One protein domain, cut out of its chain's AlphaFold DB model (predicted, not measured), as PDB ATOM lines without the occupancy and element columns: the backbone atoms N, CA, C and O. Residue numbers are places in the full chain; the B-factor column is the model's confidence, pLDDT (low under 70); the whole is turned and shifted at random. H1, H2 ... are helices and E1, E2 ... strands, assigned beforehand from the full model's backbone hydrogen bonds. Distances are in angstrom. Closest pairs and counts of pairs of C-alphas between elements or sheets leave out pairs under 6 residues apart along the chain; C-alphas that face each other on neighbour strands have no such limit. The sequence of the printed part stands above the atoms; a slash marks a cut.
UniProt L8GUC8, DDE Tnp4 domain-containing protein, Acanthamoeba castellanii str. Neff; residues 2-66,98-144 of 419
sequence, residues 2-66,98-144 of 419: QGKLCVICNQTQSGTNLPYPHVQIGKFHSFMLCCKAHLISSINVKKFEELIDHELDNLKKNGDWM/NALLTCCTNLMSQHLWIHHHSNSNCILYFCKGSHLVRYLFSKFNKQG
ATOM      1  N   GLN A   2       1.526 -44.540 -22.982       54.25
ATOM      2  CA  GLN A   2       1.476 -43.073 -23.019       54.25
ATOM      3  C   GLN A   2       1.227 -42.467 -21.635       54.25
ATOM      4  O   GLN A   2       0.481 -43.008 -20.822       54.25
ATOM      5  N   GLY A   3       1.924 -41.365 -21.356       61.62
ATOM      6  CA  GLY A   3       1.683 -40.498 -20.204       61.62
ATOM      7  C   GLY A   3       2.627 -40.629 -19.004       61.62
ATOM      8  O   GLY A   3       2.561 -39.769 -18.140       61.62
ATOM      9  N   LYS A   4       3.511 -41.634 -18.893       78.19
ATOM     10  CA  LYS A   4       4.395 -41.757 -17.702       78.19
ATOM     11  C   LYS A   4       5.753 -41.065 -17.837       78.19
ATOM     12  O   LYS A   4       6.368 -40.734 -16.823       78.19
ATOM     13  N   LEU A   5       6.224 -40.885 -19.068       87.88
ATOM     14  CA  LEU A   5       7.528 -40.303 -19.377       87.88
ATOM     15  C   LEU A   5       7.351 -38.965 -20.085       87.88
ATOM     16  O   LEU A   5       6.374 -38.742 -20.802       87.88
ATOM     17  N   CYS A   6       8.306 -38.069 -19.869       91.25
ATOM     18  CA  CYS A   6       8.343 -36.796 -20.557       91.25
ATOM     19  C   CYS A   6       8.589 -37.000 -22.048       91.25
ATOM     20  O   CYS A   6       9.558 -37.643 -22.430       91.25
ATOM     21  N   VAL A   7       7.782 -36.359 -22.888       91.19
ATOM     22  CA  VAL A   7       7.916 -36.489 -24.343       91.19
ATOM     23  C   VAL A   7       9.216 -35.889 -24.905       91.19
ATOM     24  O   VAL A   7       9.649 -36.270 -25.984       91.19
ATOM     25  N   ILE A   8       9.865 -34.971 -24.179       92.06
ATOM     26  CA  ILE A   8      11.078 -34.284 -24.652       92.06
ATOM     27  C   ILE A   8      12.365 -34.984 -24.210       92.06
ATOM     28  O   ILE A   8      13.268 -35.156 -25.020       92.06
ATOM     29  N   CYS A   9      12.472 -35.377 -22.939       92.25
ATOM     30  CA  CYS A   9      13.706 -35.958 -22.389       92.25
ATOM     31  C   CYS A   9      13.565 -37.420 -21.941       92.25
ATOM     32  O   CYS A   9      14.510 -37.980 -21.393       92.25
ATOM     33  N   ASN A  10      12.386 -38.025 -22.111       90.25
ATOM     34  CA  ASN A  10      12.063 -39.396 -21.709       90.25
ATOM     35  C   ASN A  10      12.253 -39.716 -20.211       90.25
ATOM     36  O   ASN A  10      12.237 -40.877 -19.807       90.25
ATOM     37  N   GLN A  11      12.412 -38.700 -19.359       89.56
ATOM     38  CA  GLN A  11      12.501 -38.878 -17.910       89.56
ATOM     39  C   GLN A  11      11.111 -39.031 -17.289       89.56
ATOM     40  O   GLN A  11      10.133 -38.441 -17.758       89.56
ATOM     41  N   THR A  12      11.026 -39.785 -16.194       84.81
ATOM     42  CA  THR A  12       9.840 -39.798 -15.334       84.81
ATOM     43  C   THR A  12       9.626 -38.418 -14.707       84.81
ATOM     44  O   THR A  12      10.555 -37.617 -14.580       84.81
ATOM     45  N   GLN A  13       8.383 -38.104 -14.336       73.81
ATOM     46  CA  GLN A  13       8.050 -36.818 -13.724       73.81
ATOM     47  C   GLN A  13       8.927 -36.558 -12.489       73.81
ATOM     48  O   GLN A  13       8.930 -37.336 -11.531       73.81
ATOM     49  N   SER A  14       9.672 -35.451 -12.504       57.06
ATOM     50  CA  SER A  14      10.584 -35.077 -11.428       57.06
ATOM     51  C   SER A  14       9.797 -34.533 -10.227       57.06
ATOM     52  O   SER A  14       9.661 -33.328 -10.058       57.06
ATOM     53  N   GLY A  15       9.252 -35.417  -9.392       61.75
ATOM     54  CA  GLY A  15       8.615 -35.079  -8.112       61.75
ATOM     55  C   GLY A  15       7.122 -34.714  -8.179       61.75
ATOM     56  O   GLY A  15       6.603 -34.219  -9.176       61.75
ATOM     57  N   THR A  16       6.425 -34.930  -7.060       59.78
ATOM     58  CA  THR A  16       4.961 -34.812  -6.871       59.78
ATOM     59  C   THR A  16       4.375 -33.397  -6.991       59.78
ATOM     60  O   THR A  16       3.170 -33.228  -6.839       59.78
ATOM     61  N   ASN A  17       5.189 -32.374  -7.264       62.34
ATOM     62  CA  ASN A  17       4.787 -30.967  -7.137       62.34
ATOM     63  C   ASN A  17       4.787 -30.169  -8.449       62.34
ATOM     64  O   ASN A  17       4.569 -28.958  -8.409       62.34
ATOM     65  N   LEU A  18       5.042 -30.791  -9.603       64.56
ATOM     66  CA  LEU A  18       5.025 -30.083 -10.887       64.56
ATOM     67  C   LEU A  18       3.618 -30.104 -11.507       64.56
ATOM     68  O   LEU A  18       3.147 -31.168 -11.900       64.56
ATOM     69  N   PRO A  19       2.942 -28.943 -11.625       68.56
ATOM     70  CA  PRO A  19       1.526 -28.860 -11.977       68.56
ATOM     71  C   PRO A  19       1.295 -28.857 -13.497       68.56
ATOM     72  O   PRO A  19       0.409 -28.149 -13.972       68.56
ATOM     73  N   TYR A  20       2.108 -29.565 -14.287       79.06
ATOM     74  CA  TYR A  20       1.887 -29.612 -15.732       79.06
ATOM     75  C   TYR A  20       0.740 -30.573 -16.052       79.06
ATOM     76  O   TYR A  20       0.827 -31.747 -15.690       79.06
ATOM     77  N   PRO A  21      -0.341 -30.098 -16.697       82.50
ATOM     78  CA  PRO A  21      -1.434 -30.970 -17.079       82.50
ATOM     79  C   PRO A  21      -0.963 -31.908 -18.189       82.50
ATOM     80  O   PRO A  21      -0.149 -31.527 -19.035       82.50
ATOM     81  N   HIS A  22      -1.510 -33.120 -18.199       89.62
ATOM     82  CA  HIS A  22      -1.389 -34.003 -19.351       89.62
ATOM     83  C   HIS A  22      -2.031 -33.332 -20.562       89.62
ATOM     84  O   HIS A  22      -3.177 -32.884 -20.485       89.62
ATOM     85  N   VAL A  23      -1.277 -33.270 -21.654       91.88
ATOM     86  CA  VAL A  23      -1.753 -32.836 -22.965       91.88
ATOM     87  C   VAL A  23      -2.371 -34.032 -23.646       91.88
ATOM     88  O   VAL A  23      -1.691 -35.028 -23.842       91.88
ATOM     89  N   GLN A  24      -3.650 -33.942 -23.972       92.31
ATOM     90  CA  GLN A  24      -4.408 -35.015 -24.593       92.31
ATOM     91  C   GLN A  24      -4.622 -34.681 -26.066       92.31
ATOM     92  O   GLN A  24      -4.980 -33.548 -26.400       92.31
ATOM     93  N   ILE A  25      -4.362 -35.658 -26.929       90.94
ATOM     94  CA  ILE A  25      -4.599 -35.603 -28.369       90.94
ATOM     95  C   ILE A  25      -5.501 -36.783 -28.734       90.94
ATOM     96  O   ILE A  25      -5.119 -37.941 -28.576       90.94
ATOM     97  N   GLY A  26      -6.719 -36.490 -29.181       88.12
ATOM     98  CA  GLY A  26      -7.757 -37.502 -29.368       88.12
ATOM     99  C   GLY A  26      -8.154 -38.159 -28.044       88.12
ATOM    100  O   GLY A  26      -8.119 -37.523 -26.982       88.12
ATOM    101  N   LYS A  27      -8.554 -39.430 -28.109       84.00
ATOM    102  CA  LYS A  27      -8.886 -40.254 -26.934       84.00
ATOM    103  C   LYS A  27      -7.691 -41.011 -26.370       84.00
ATOM    104  O   LYS A  27      -7.709 -41.359 -25.190       84.00
ATOM    105  N   PHE A  28      -6.683 -41.280 -27.196       81.44
ATOM    106  CA  PHE A  28      -5.661 -42.273 -26.869       81.44
ATOM    107  C   PHE A  28      -4.280 -41.673 -26.600       81.44
ATOM    108  O   PHE A  28      -3.550 -42.201 -25.763       81.44
ATOM    109  N   HIS A  29      -3.921 -40.546 -27.224       87.38
ATOM    110  CA  HIS A  29      -2.577 -39.991 -27.092       87.38
ATOM    111  C   HIS A  29      -2.507 -38.993 -25.937       87.38
ATOM    112  O   HIS A  29      -3.249 -38.015 -25.883       87.38
ATOM    113  N   SER A  30      -1.559 -39.210 -25.023       90.12
ATOM    114  CA  SER A  30      -1.267 -38.252 -23.959       90.12
ATOM    115  C   SER A  30       0.224 -37.952 -23.837       90.12
ATOM    116  O   SER A  30       1.063 -38.852 -23.733       90.12
ATOM    117  N   PHE A  31       0.545 -36.661 -23.801       91.06
ATOM    118  CA  PHE A  31       1.884 -36.140 -23.582       91.06
ATOM    119  C   PHE A  31       2.025 -35.525 -22.196       91.06
ATOM    120  O   PHE A  31       1.111 -34.898 -21.654       91.06
ATOM    121  N   MET A  32       3.220 -35.682 -21.637       90.44
ATOM    122  CA  MET A  32       3.624 -35.088 -20.370       90.44
ATOM    123  C   MET A  32       4.938 -34.325 -20.559       90.44
ATOM    124  O   MET A  32       5.838 -34.758 -21.285       90.44
ATOM    125  N   LEU A  33       5.076 -33.206 -19.850       89.88
ATOM    126  CA  LEU A  33       6.352 -32.526 -19.636       89.88
ATOM    127  C   LEU A  33       6.798 -32.738 -18.187       89.88
ATOM    128  O   LEU A  33       6.036 -32.447 -17.267       89.88
ATOM    129  N   CYS A  34       8.028 -33.215 -17.965       89.25
ATOM    130  CA  CYS A  34       8.524 -33.414 -16.599       89.25
ATOM    131  C   CYS A  34       8.939 -32.105 -15.919       89.25
ATOM    132  O   CYS A  34       8.870 -32.030 -14.699       89.25
ATOM    133  N   CYS A  35       9.359 -31.076 -16.661       88.50
ATOM    134  CA  CYS A  35       9.927 -29.868 -16.072       88.50
ATOM    135  C   CYS A  35       9.602 -28.593 -16.862       88.50
ATOM    136  O   CYS A  35       9.265 -28.616 -18.047       88.50
ATOM    137  N   LYS A  36       9.755 -27.451 -16.182       87.81
ATOM    138  CA  LYS A  36       9.533 -26.118 -16.755       87.81
ATOM    139  C   LYS A  36      10.556 -25.746 -17.827       87.81
ATOM    140  O   LYS A  36      10.214 -25.009 -18.749       87.81
ATOM    141  N   ALA A  37      11.788 -26.244 -17.716       87.75
ATOM    142  CA  ALA A  37      12.882 -25.891 -18.618       87.75
ATOM    143  C   ALA A  37      12.561 -26.216 -20.091       87.75
ATOM    144  O   ALA A  37      12.951 -25.463 -20.984       87.75
ATOM    145  N   HIS A  38      11.763 -27.259 -20.350       89.88
ATOM    146  CA  HIS A  38      11.303 -27.597 -21.702       89.88
ATOM    147  C   HIS A  38      10.441 -26.512 -22.355       89.88
ATOM    148  O   HIS A  38      10.475 -26.375 -23.570       89.88
ATOM    149  N   LEU A  39       9.714 -25.714 -21.567       88.44
ATOM    150  CA  LEU A  39       8.906 -24.597 -22.069       88.44
ATOM    151  C   LEU A  39       9.684 -23.272 -22.137       88.44
ATOM    152  O   LEU A  39       9.131 -22.269 -22.581       88.44
ATOM    153  N   ILE A  40      10.928 -23.236 -21.650       86.56
ATOM    154  CA  ILE A  40      11.791 -22.045 -21.688       86.56
ATOM    155  C   ILE A  40      12.784 -22.138 -22.852       86.56
ATOM    156  O   ILE A  40      13.038 -21.138 -23.516       86.56
ATOM    157  N   SER A  41      13.331 -23.329 -23.110       91.06
ATOM    158  CA  SER A  41      14.237 -23.556 -24.239       91.06
ATOM    159  C   SER A  41      13.487 -23.431 -25.564       91.06
ATOM    160  O   SER A  41      12.559 -24.194 -25.823       91.06
ATOM    161  N   SER A  42      13.914 -22.502 -26.424       88.62
ATOM    162  CA  SER A  42      13.328 -22.287 -27.756       88.62
ATOM    163  C   SER A  42      13.358 -23.552 -28.618       88.62
ATOM    164  O   SER A  42      12.401 -23.830 -29.336       88.62
ATOM    165  N   ILE A  43      14.423 -24.349 -28.498       93.75
ATOM    166  CA  ILE A  43      14.585 -25.619 -29.214       93.75
ATOM    167  C   ILE A  43      13.555 -26.643 -28.725       93.75
ATOM    168  O   ILE A  43      12.880 -27.272 -29.534       93.75
ATOM    169  N   ASN A  44      13.402 -26.799 -27.406       92.00
ATOM    170  CA  ASN A  44      12.471 -27.779 -26.838       92.00
ATOM    171  C   ASN A  44      11.010 -27.375 -27.045       92.00
ATOM    172  O   ASN A  44      10.174 -28.233 -27.303       92.00
ATOM    173  N   VAL A  45      10.724 -26.073 -26.987       91.31
ATOM    174  CA  VAL A  45       9.424 -25.500 -27.344       91.31
ATOM    175  C   VAL A  45       9.065 -25.870 -28.778       91.31
ATOM    176  O   VAL A  45       8.006 -26.447 -28.994       91.31
ATOM    177  N   LYS A  46       9.968 -25.621 -29.735       90.81
ATOM    178  CA  LYS A  46       9.738 -25.943 -31.146       90.81
ATOM    179  C   LYS A  46       9.525 -27.443 -31.365       90.81
ATOM    180  O   LYS A  46       8.547 -27.823 -31.993       90.81
ATOM    181  N   LYS A  47      10.371 -28.293 -30.768       92.81
ATOM    182  CA  LYS A  47      10.212 -29.758 -30.820       92.81
ATOM    183  C   LYS A  47       8.861 -30.216 -30.265       92.81
ATOM    184  O   LYS A  47       8.238 -31.112 -30.820       92.81
ATOM    185  N   PHE A  48       8.414 -29.619 -29.160       92.88
ATOM    186  CA  PHE A  48       7.131 -29.963 -28.553       92.88
ATOM    187  C   PHE A  48       5.946 -29.526 -29.422       92.88
ATOM    188  O   PHE A  48       4.987 -30.280 -29.556       92.88
ATOM    189  N   GLU A  49       6.021 -28.337 -30.028       92.75
ATOM    190  CA  GLU A  49       5.020 -27.849 -30.986       92.75
ATOM    191  C   GLU A  49       4.919 -28.769 -32.208       92.75
ATOM    192  O   GLU A  49       3.824 -29.236 -32.512       92.75
ATOM    193  N   GLU A  50       6.050 -29.085 -32.845       91.31
ATOM    194  CA  GLU A  50       6.120 -29.964 -34.022       91.31
ATOM    195  C   GLU A  50       5.548 -31.355 -33.733       91.31
ATOM    196  O   GLU A  50       4.815 -31.902 -34.551       91.31
ATOM    197  N   LEU A  51       5.832 -31.907 -32.552       92.31
ATOM    198  CA  LEU A  51       5.317 -33.209 -32.148       92.31
ATOM    199  C   LEU A  51       3.797 -33.194 -31.939       92.31
ATOM    200  O   LEU A  51       3.113 -34.109 -32.381       92.31
ATOM    201  N   ILE A  52       3.253 -32.155 -31.299       91.81
ATOM    202  CA  ILE A  52       1.799 -32.018 -31.133       91.81
ATOM    203  C   ILE A  52       1.110 -31.865 -32.492       91.81
ATOM    204  O   ILE A  52       0.075 -32.487 -32.722       91.81
ATOM    205  N   ASP A  53       1.661 -31.029 -33.373       90.38
ATOM    206  CA  ASP A  53       1.082 -30.782 -34.693       90.38
ATOM    207  C   ASP A  53       1.145 -32.046 -35.570       90.38
ATOM    208  O   ASP A  53       0.142 -32.400 -36.187       90.38
ATOM    209  N   HIS A  54       2.255 -32.795 -35.534       91.06
ATOM    210  CA  HIS A  54       2.385 -34.081 -36.227       91.06
ATOM    211  C   HIS A  54       1.308 -35.087 -35.799       91.06
ATOM    212  O   HIS A  54       0.649 -35.702 -36.636       91.06
ATOM    213  N   GLU A  55       1.092 -35.233 -34.494       89.38
ATOM    214  CA  GLU A  55       0.117 -36.178 -33.945       89.38
ATOM    215  C   GLU A  55      -1.324 -35.749 -34.232       89.38
ATOM    216  O   GLU A  55      -2.183 -36.588 -34.499       89.38
ATOM    217  N   LEU A  56      -1.594 -34.441 -34.241       88.19
ATOM    218  CA  LEU A  56      -2.885 -33.913 -34.670       88.19
ATOM    219  C   LEU A  56      -3.166 -34.190 -36.143       88.19
ATOM    220  O   LEU A  56      -4.307 -34.489 -36.491       88.19
ATOM    221  N   ASP A  57      -2.165 -34.066 -37.006       88.38
ATOM    222  CA  ASP A  57      -2.337 -34.318 -38.432       88.38
ATOM    223  C   ASP A  57      -2.486 -35.818 -38.717       88.38
ATOM    224  O   ASP A  57      -3.361 -36.199 -39.495       88.38
ATOM    225  N   ASN A  58      -1.747 -36.678 -38.003       86.88
ATOM    226  CA  ASN A  58      -1.965 -38.127 -38.023       86.88
ATOM    227  C   ASN A  58      -3.399 -38.483 -37.606       86.88
ATOM    228  O   ASN A  58      -4.054 -39.279 -38.278       86.88
ATOM    229  N   LEU A  59      -3.905 -37.867 -36.535       86.38
ATOM    230  CA  LEU A  59      -5.263 -38.092 -36.046       86.38
ATOM    231  C   LEU A  59      -6.330 -37.629 -37.048       86.38
ATOM    232  O   LEU A  59      -7.322 -38.321 -37.244       86.38
ATOM    233  N   LYS A  60      -6.150 -36.471 -37.693       85.56
ATOM    234  CA  LYS A  60      -7.092 -35.993 -38.721       85.56
ATOM    235  C   LYS A  60      -7.111 -36.908 -39.938       85.56
ATOM    236  O   LYS A  60      -8.177 -37.151 -40.485       85.56
ATOM    237  N   LYS A  61      -5.938 -37.391 -40.357       87.44
ATOM    238  CA  LYS A  61      -5.796 -38.246 -41.538       87.44
ATOM    239  C   LYS A  61      -6.385 -39.638 -41.320       87.44
ATOM    240  O   LYS A  61      -7.008 -40.181 -42.219       87.44
ATOM    241  N   ASN A  62      -6.158 -40.210 -40.141       85.50
ATOM    242  CA  ASN A  62      -6.450 -41.619 -39.872       85.50
ATOM    243  C   ASN A  62      -7.660 -41.826 -38.944       85.50
ATOM    244  O   ASN A  62      -8.090 -42.957 -38.739       85.50
ATOM    245  N   GLY A  63      -8.204 -40.758 -38.358       83.06
ATOM    246  CA  GLY A  63      -9.196 -40.835 -37.291       83.06
ATOM    247  C   GLY A  63      -8.612 -41.291 -35.946       83.06
ATOM    248  O   GLY A  63      -7.455 -41.684 -35.823       83.06
ATOM    249  N   ASP A  64      -9.445 -41.237 -34.904       71.62
ATOM    250  CA  ASP A  64      -9.085 -41.614 -33.522       71.62
ATOM    251  C   ASP A  64      -9.070 -43.141 -33.303       71.62
ATOM    252  O   ASP A  64      -8.672 -43.609 -32.248       71.62
ATOM    253  N   TRP A  65      -9.525 -43.934 -34.281       62.03
ATOM    254  CA  TRP A  65      -9.755 -45.379 -34.152       62.03
ATOM    255  C   TRP A  65      -8.528 -46.249 -34.479       62.03
ATOM    256  O   TRP A  65      -8.476 -47.401 -34.064       62.03
ATOM    257  N   MET A  66      -7.495 -45.697 -35.124       51.88
ATOM    258  CA  MET A  66      -6.296 -46.439 -35.554       51.88
ATOM    259  C   MET A  66      -5.259 -46.726 -34.444       51.88
ATOM    260  O   MET A  66      -4.138 -47.133 -34.743       51.88
ATOM    261  N   ASN A  98     -16.958 -19.984 -18.572       56.25
ATOM    262  CA  ASN A  98     -17.705 -21.158 -19.065       56.25
ATOM    263  C   ASN A  98     -16.963 -22.487 -18.820       56.25
ATOM    264  O   ASN A  98     -15.735 -22.522 -18.780       56.25
ATOM    265  N   ALA A  99     -17.714 -23.590 -18.688       56.81
ATOM    266  CA  ALA A  99     -17.182 -24.937 -18.432       56.81
ATOM    267  C   ALA A  99     -16.332 -25.505 -19.590       56.81
ATOM    268  O   ALA A  99     -15.426 -26.304 -19.347       56.81
ATOM    269  N   LEU A 100     -16.584 -25.048 -20.820       59.69
ATOM    270  CA  LEU A 100     -15.746 -25.294 -21.990       59.69
ATOM    271  C   LEU A 100     -15.156 -23.975 -22.480       59.69
ATOM    272  O   LEU A 100     -15.890 -23.031 -22.779       59.69
ATOM    273  N   LEU A 101     -13.831 -23.931 -22.601       71.56
ATOM    274  CA  LEU A 101     -13.129 -22.827 -23.243       71.56
ATOM    275  C   LEU A 101     -12.392 -23.375 -24.460       71.56
ATOM    276  O   LEU A 101     -11.483 -24.198 -24.339       71.56
ATOM    277  N   THR A 102     -12.800 -22.928 -25.641       74.12
ATOM    278  CA  THR A 102     -12.228 -23.366 -26.910       74.12
ATOM    279  C   THR A 102     -11.418 -22.230 -27.533       74.12
ATOM    280  O   THR A 102     -11.824 -21.070 -27.540       74.12
ATOM    281  N   CYS A 103     -10.239 -22.550 -28.065       80.00
ATOM    282  CA  CYS A 103      -9.408 -21.599 -28.809       80.00
ATOM    283  C   CYS A 103      -9.995 -21.265 -30.201       80.00
ATOM    284  O   CYS A 103      -9.601 -20.280 -30.828       80.00
ATOM    285  N   CYS A 104     -10.909 -22.097 -30.703       74.06
ATOM    286  CA  CYS A 104     -11.576 -21.958 -31.995       74.06
ATOM    287  C   CYS A 104     -13.084 -22.212 -31.843       74.06
ATOM    288  O   CYS A 104     -13.503 -22.938 -30.939       74.06
ATOM    289  N   THR A 105     -13.895 -21.627 -32.725       71.44
ATOM    290  CA  THR A 105     -15.347 -21.870 -32.807       71.44
ATOM    291  C   THR A 105     -15.684 -23.207 -33.465       71.44
ATOM    292  O   THR A 105     -16.799 -23.693 -33.307       71.44
ATOM    293  N   ASN A 106     -14.730 -23.823 -34.172       73.44
ATOM    294  CA  ASN A 106     -14.934 -25.119 -34.807       73.44
ATOM    295  C   ASN A 106     -14.916 -26.253 -33.762       73.44
ATOM    296  O   ASN A 106     -13.855 -26.761 -33.387       73.44
ATOM    297  N   LEU A 107     -16.110 -26.645 -33.311       67.50
ATOM    298  CA  LEU A 107     -16.331 -27.735 -32.357       67.50
ATOM    299  C   LEU A 107     -15.893 -29.107 -32.896       67.50
ATOM    300  O   LEU A 107     -15.572 -29.976 -32.094       67.50
ATOM    301  N   MET A 108     -15.802 -29.287 -34.220       67.75
ATOM    302  CA  MET A 108     -15.357 -30.549 -34.826       67.75
ATOM    303  C   MET A 108     -13.847 -30.781 -34.677       67.75
ATOM    304  O   MET A 108     -13.377 -31.894 -34.843       67.75
ATOM    305  N   SER A 109     -13.077 -29.746 -34.319       68.25
ATOM    306  CA  SER A 109     -11.611 -29.814 -34.197       68.25
ATOM    307  C   SER A 109     -11.108 -30.015 -32.758       68.25
ATOM    308  O   SER A 109      -9.961 -29.695 -32.446       68.25
ATOM    309  N   GLN A 110     -11.957 -30.525 -31.859       80.12
ATOM    310  CA  GLN A 110     -11.689 -30.678 -30.419       80.12
ATOM    311  C   GLN A 110     -10.747 -31.842 -30.068       80.12
ATOM    312  O   GLN A 110     -10.923 -32.541 -29.073       80.12
ATOM    313  N   HIS A 111      -9.708 -32.037 -30.867       86.50
ATOM    314  CA  HIS A 111      -8.782 -33.143 -30.690       86.50
ATOM    315  C   HIS A 111      -7.643 -32.834 -29.720       86.50
ATOM    316  O   HIS A 111      -7.175 -33.747 -29.060       86.50
ATOM    317  N   LEU A 112      -7.213 -31.577 -29.579       89.94
ATOM    318  CA  LEU A 112      -6.151 -31.196 -28.640       89.94
ATOM    319  C   LEU A 112      -6.747 -30.532 -27.405       89.94
ATOM    320  O   LEU A 112      -7.335 -29.452 -27.509       89.94
ATOM    321  N   TRP A 113      -6.556 -31.127 -26.231       91.69
ATOM    322  CA  TRP A 113      -7.124 -30.595 -25.000       91.69
ATOM    323  C   TRP A 113      -6.273 -30.834 -23.750       91.69
ATOM    324  O   TRP A 113      -5.392 -31.688 -23.703       91.69
ATOM    325  N   ILE A 114      -6.516 -30.022 -22.719       91.19
ATOM    326  CA  ILE A 114      -5.945 -30.181 -21.373       91.19
ATOM    327  C   ILE A 114      -7.012 -29.909 -20.314       91.19
ATOM    328  O   ILE A 114      -7.908 -29.084 -20.510       91.19
ATOM    329  N   HIS A 115      -6.867 -30.532 -19.145       87.44
ATOM    330  CA  HIS A 115      -7.607 -30.110 -17.958       87.44
ATOM    331  C   HIS A 115      -7.089 -28.761 -17.450       87.44
ATOM    332  O   HIS A 115      -5.879 -28.512 -17.389       87.44
ATOM    333  N   HIS A 116      -8.001 -27.882 -17.042       85.69
ATOM    334  CA  HIS A 116      -7.638 -26.601 -16.457       85.69
ATOM    335  C   HIS A 116      -6.953 -26.811 -15.099       85.69
ATOM    336  O   HIS A 116      -7.499 -27.422 -14.183       85.69
ATOM    337  N   HIS A 117      -5.765 -26.229 -14.930       80.50
ATOM    338  CA  HIS A 117      -4.919 -26.430 -13.745       80.50
ATOM    339  C   HIS A 117      -5.575 -26.086 -12.396       80.50
ATOM    340  O   HIS A 117      -5.213 -26.662 -11.377       80.50
ATOM    341  N   SER A 118      -6.510 -25.130 -12.363       81.94
ATOM    342  CA  SER A 118      -7.222 -24.743 -11.134       81.94
ATOM    343  C   SER A 118      -8.596 -25.398 -10.974       81.94
ATOM    344  O   SER A 118      -9.231 -25.206  -9.941       81.94
ATOM    345  N   ASN A 119      -9.091 -26.100 -11.995       82.94
ATOM    346  CA  ASN A 119     -10.398 -26.746 -11.981       82.94
ATOM    347  C   ASN A 119     -10.370 -27.948 -12.929       82.94
ATOM    348  O   ASN A 119     -10.553 -27.789 -14.134       82.94
ATOM    349  N   SER A 120     -10.172 -29.147 -12.381       82.31
ATOM    350  CA  SER A 120     -10.104 -30.392 -13.155       82.31
ATOM    351  C   SER A 120     -11.365 -30.668 -13.980       82.31
ATOM    352  O   SER A 120     -11.284 -31.374 -14.979       82.31
ATOM    353  N   ASN A 121     -12.511 -30.090 -13.605       83.50
ATOM    354  CA  ASN A 121     -13.774 -30.254 -14.328       83.50
ATOM    355  C   ASN A 121     -13.888 -29.337 -15.556       83.50
ATOM    356  O   ASN A 121     -14.844 -29.457 -16.315       83.50
ATOM    357  N   CYS A 122     -12.955 -28.401 -15.742       85.69
ATOM    358  CA  CYS A 122     -12.916 -27.535 -16.913       85.69
ATOM    359  C   CYS A 122     -11.894 -28.079 -17.914       85.69
ATOM    360  O   CYS A 122     -10.729 -28.285 -17.570       85.69
ATOM    361  N   ILE A 123     -12.339 -28.297 -19.150       86.69
ATOM    362  CA  ILE A 123     -11.498 -28.761 -20.255       86.69
ATOM    363  C   ILE A 123     -11.268 -27.595 -21.214       86.69
ATOM    364  O   ILE A 123     -12.191 -26.849 -21.556       86.69
ATOM    365  N   LEU A 124     -10.015 -27.435 -21.627       89.00
ATOM    366  CA  LEU A 124      -9.594 -26.429 -22.590       89.00
ATOM    367  C   LEU A 124      -9.231 -27.103 -23.901       89.00
ATOM    368  O   LEU A 124      -8.399 -28.007 -23.892       89.00
ATOM    369  N   TYR A 125      -9.781 -26.609 -25.005       89.38
ATOM    370  CA  TYR A 125      -9.514 -27.137 -26.340       89.38
ATOM    371  C   TYR A 125      -8.686 -26.162 -27.170       89.38
ATOM    372  O   TYR A 125      -8.916 -24.946 -27.159       89.38
ATOM    373  N   PHE A 126      -7.751 -26.702 -27.940       88.88
ATOM    374  CA  PHE A 126      -6.817 -25.965 -28.781       88.88
ATOM    375  C   PHE A 126      -6.889 -26.497 -30.210       88.88
ATOM    376  O   PHE A 126      -7.132 -27.674 -30.427       88.88
ATOM    377  N   CYS A 127      -6.682 -25.629 -31.199       85.75
ATOM    378  CA  CYS A 127      -6.703 -26.042 -32.605       85.75
ATOM    379  C   CYS A 127      -5.317 -26.389 -33.172       85.75
ATOM    380  O   CYS A 127      -5.247 -26.970 -34.249       85.75
ATOM    381  N   LYS A 128      -4.230 -25.995 -32.489       87.94
ATOM    382  CA  LYS A 128      -2.826 -26.202 -32.897       87.94
ATOM    383  C   LYS A 128      -1.911 -26.317 -31.677       87.94
ATOM    384  O   LYS A 128      -2.201 -25.703 -30.640       87.94
ATOM    385  N   GLY A 129      -0.779 -27.000 -31.828       86.88
ATOM    386  CA  GLY A 129       0.263 -27.134 -30.810       86.88
ATOM    387  C   GLY A 129       0.798 -25.786 -30.342       86.88
ATOM    388  O   GLY A 129       0.807 -25.507 -29.143       86.88
ATOM    389  N   SER A 130       1.099 -24.876 -31.270       86.75
ATOM    390  CA  SER A 130       1.559 -23.514 -30.941       86.75
ATOM    391  C   SER A 130       0.600 -22.721 -30.034       86.75
ATOM    392  O   SER A 130       1.032 -21.924 -29.195       86.75
ATOM    393  N   HIS A 131      -0.717 -22.933 -30.130       89.00
ATOM    394  CA  HIS A 131      -1.692 -22.276 -29.250       89.00
ATOM    395  C   HIS A 131      -1.678 -22.855 -27.838       89.00
ATOM    396  O   HIS A 131      -1.683 -22.101 -26.858       89.00
ATOM    397  N   LEU A 132      -1.613 -24.180 -27.729       90.44
ATOM    398  CA  LEU A 132      -1.459 -24.851 -26.446       90.44
ATOM    399  C   LEU A 132      -0.151 -24.432 -25.767       90.44
ATOM    400  O   LEU A 132      -0.156 -24.061 -24.596       90.44
ATOM    401  N   VAL A 133       0.960 -24.415 -26.498       89.12
ATOM    402  CA  VAL A 133       2.269 -24.045 -25.953       89.12
ATOM    403  C   VAL A 133       2.286 -22.596 -25.472       89.12
ATOM    404  O   VAL A 133       2.715 -22.329 -24.347       89.12
ATOM    405  N   ARG A 134       1.705 -21.656 -26.230       87.25
ATOM    406  CA  ARG A 134       1.505 -20.270 -25.765       87.25
ATOM    407  C   ARG A 134       0.643 -20.190 -24.503       87.25
ATOM    408  O   ARG A 134       0.942 -19.381 -23.619       87.25
ATOM    409  N   TYR A 135      -0.407 -21.009 -24.387       88.69
ATOM    410  CA  TYR A 135      -1.216 -21.093 -23.165       88.69
ATOM    411  C   TYR A 135      -0.387 -21.601 -21.981       88.69
ATOM    412  O   TYR A 135      -0.360 -20.946 -20.934       88.69
ATOM    413  N   LEU A 136       0.324 -22.721 -22.152       88.94
ATOM    414  CA  LEU A 136       1.161 -23.322 -21.115       88.94
ATOM    415  C   LEU A 136       2.240 -22.337 -20.657       88.94
ATOM    416  O   LEU A 136       2.417 -22.116 -19.458       88.94
ATOM    417  N   PHE A 137       2.889 -21.655 -21.600       86.06
ATOM    418  CA  PHE A 137       3.842 -20.595 -21.308       86.06
ATOM    419  C   PHE A 137       3.177 -19.451 -20.528       86.06
ATOM    420  O   PHE A 137       3.632 -19.081 -19.451       86.06
ATOM    421  N   SER A 138       2.047 -18.915 -20.993       84.25
ATOM    422  CA  SER A 138       1.362 -17.808 -20.313       84.25
ATOM    423  C   SER A 138       0.901 -18.171 -18.897       84.25
ATOM    424  O   SER A 138       1.005 -17.337 -18.000       84.25
ATOM    425  N   LYS A 139       0.402 -19.388 -18.656       84.81
ATOM    426  CA  LYS A 139      -0.134 -19.784 -17.343       84.81
ATOM    427  C   LYS A 139       0.948 -20.268 -16.385       84.81
ATOM    428  O   LYS A 139       1.007 -19.779 -15.258       84.81
ATOM    429  N   PHE A 140       1.830 -21.159 -16.825       81.12
ATOM    430  CA  PHE A 140       2.829 -21.784 -15.953       81.12
ATOM    431  C   PHE A 140       4.139 -21.007 -15.891       81.12
ATOM    432  O   PHE A 140       4.842 -21.072 -14.882       81.12
ATOM    433  N   ASN A 141       4.460 -20.189 -16.899       75.88
ATOM    434  CA  ASN A 141       5.616 -19.306 -16.786       75.88
ATOM    435  C   ASN A 141       5.322 -18.098 -15.876       75.88
ATOM    436  O   ASN A 141       6.178 -17.715 -15.080       75.88
ATOM    437  N   LYS A 142       4.078 -17.584 -15.866       61.03
ATOM    438  CA  LYS A 142       3.642 -16.508 -14.945       61.03
ATOM    439  C   LYS A 142       3.506 -16.940 -13.480       61.03
ATOM    440  O   LYS A 142       3.422 -16.077 -12.608       61.03
ATOM    441  N   GLN A 143       3.503 -18.241 -13.178       53.69
ATOM    442  CA  GLN A 143       3.543 -18.721 -11.790       53.69
ATOM    443  C   GLN A 143       4.919 -18.527 -11.127       53.69
ATOM    444  O   GLN A 143       5.036 -18.634  -9.907       53.69
ATOM    445  N   GLY A 144       5.926 -18.065 -11.876       47.53
ATOM    446  CA  GLY A 144       7.037 -17.296 -11.317       47.53
ATOM    447  C   GLY A 144       6.590 -15.886 -10.905       47.53
ATOM    448  O   GLY A 144       6.975 -14.916 -11.540       47.53
TER     449      GLY A 144
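AT A GLANCE: This is residues 2 to 66 and 98 to 144 of the 419 residues of the protein "DDE Tnp4 domain-containing protein" of Acanthamoeba castellanii str. Neff (UniProt L8GUC8). A twisted sheet of five short strands has two helices, the long H2 and the shorter H3, packed over one face, and no named helix covers its other face. H2 covers the part of the sheet around E1 and H3 the part around E4, while the short H1 is off the sheet and packs on H3. The printed part has 112 residues with three named helices and five named strands, in the order E1 E2 H1 H2 E3 E4 E5 H3; the class is mixed, helices and strands. The sheet runs E2 E1 E4 E5 E3 and is mixed. The whole is compact, with a radius of gyration of the C-alphas of 13.5 A and spans of 34 by 31 by 24 A.

HOW THE PARTS SIT: In the sheet, E1, residues 23 to 25, is antiparallel to the edge strand E2, residues 29 to 31; they form a hairpin, with N 25 and O 29 at 2.8 A. On the other side of E1 is E4, residues 112 to 116, antiparallel to it at 147 degrees, with N 24 and O 113 at 2.9 A. E4 and E5, residues 119 to 126, form a second antiparallel hairpin, with N 116 and O 122 at 2.8 A. E5 bends by 66 degrees at residue 122. The other edge strand, E3, residues 100 to 102, is parallel to E5, with N 125 and O 101 at 3.0 A. From edge to edge the strands' lines turn by 98 degrees. H2, residues 42 to 62, is on the sheet at a height of 10.3 A, over E1 and along the strands; the closest C-alphas of E1 and H2 are those of Ile 25 and Leu 56, 6.7 A apart. H3, residues 129 to 141, is on the same face at a height of 10.8 A, over E4 and only just over E5, on which 3 of its C-alphas fall. H2 and H3 touch at a steep tilt of 43 degrees, opposite ways, the closest C-alphas being those of Glu 49 and Gly 129, 4.8 A apart. H1, residues 36 to 39, touches H3, with the closest C-alphas, those of Leu 39 and Phe 137, 6.5 A apart. In H2 and H3 every O i to N i+4 pair is within hydrogen-bond range; H1 is too short for one.

IN THESE COORDINATES: E1 begins at C-alpha 23 (-1.753, -32.836, -22.965). H2 is 30.2 A long from C-alpha 42 (13.328, -22.287, -27.756) to C-alpha 62, E5 17.2 A and E4 13.1 A. H3 is 16.9 A long and ends at C-alpha 141 (5.616, -19.306, -16.786).

THE WHOLE: The C-alphas farthest apart are those of Met 66 and Gly 144, 40.2 A. Residues 67 to 97 are not printed, and C-alphas 66 and 98 are 32.3 A apart across the cut. Of the links printed whole, E3 to E4 is short and the others are tight. Residues 2 to 22 hold no named element. The mean pLDDT of the printed part is 82.1, with 19 residues under 70, among them 14 to 19 and 142 to 144.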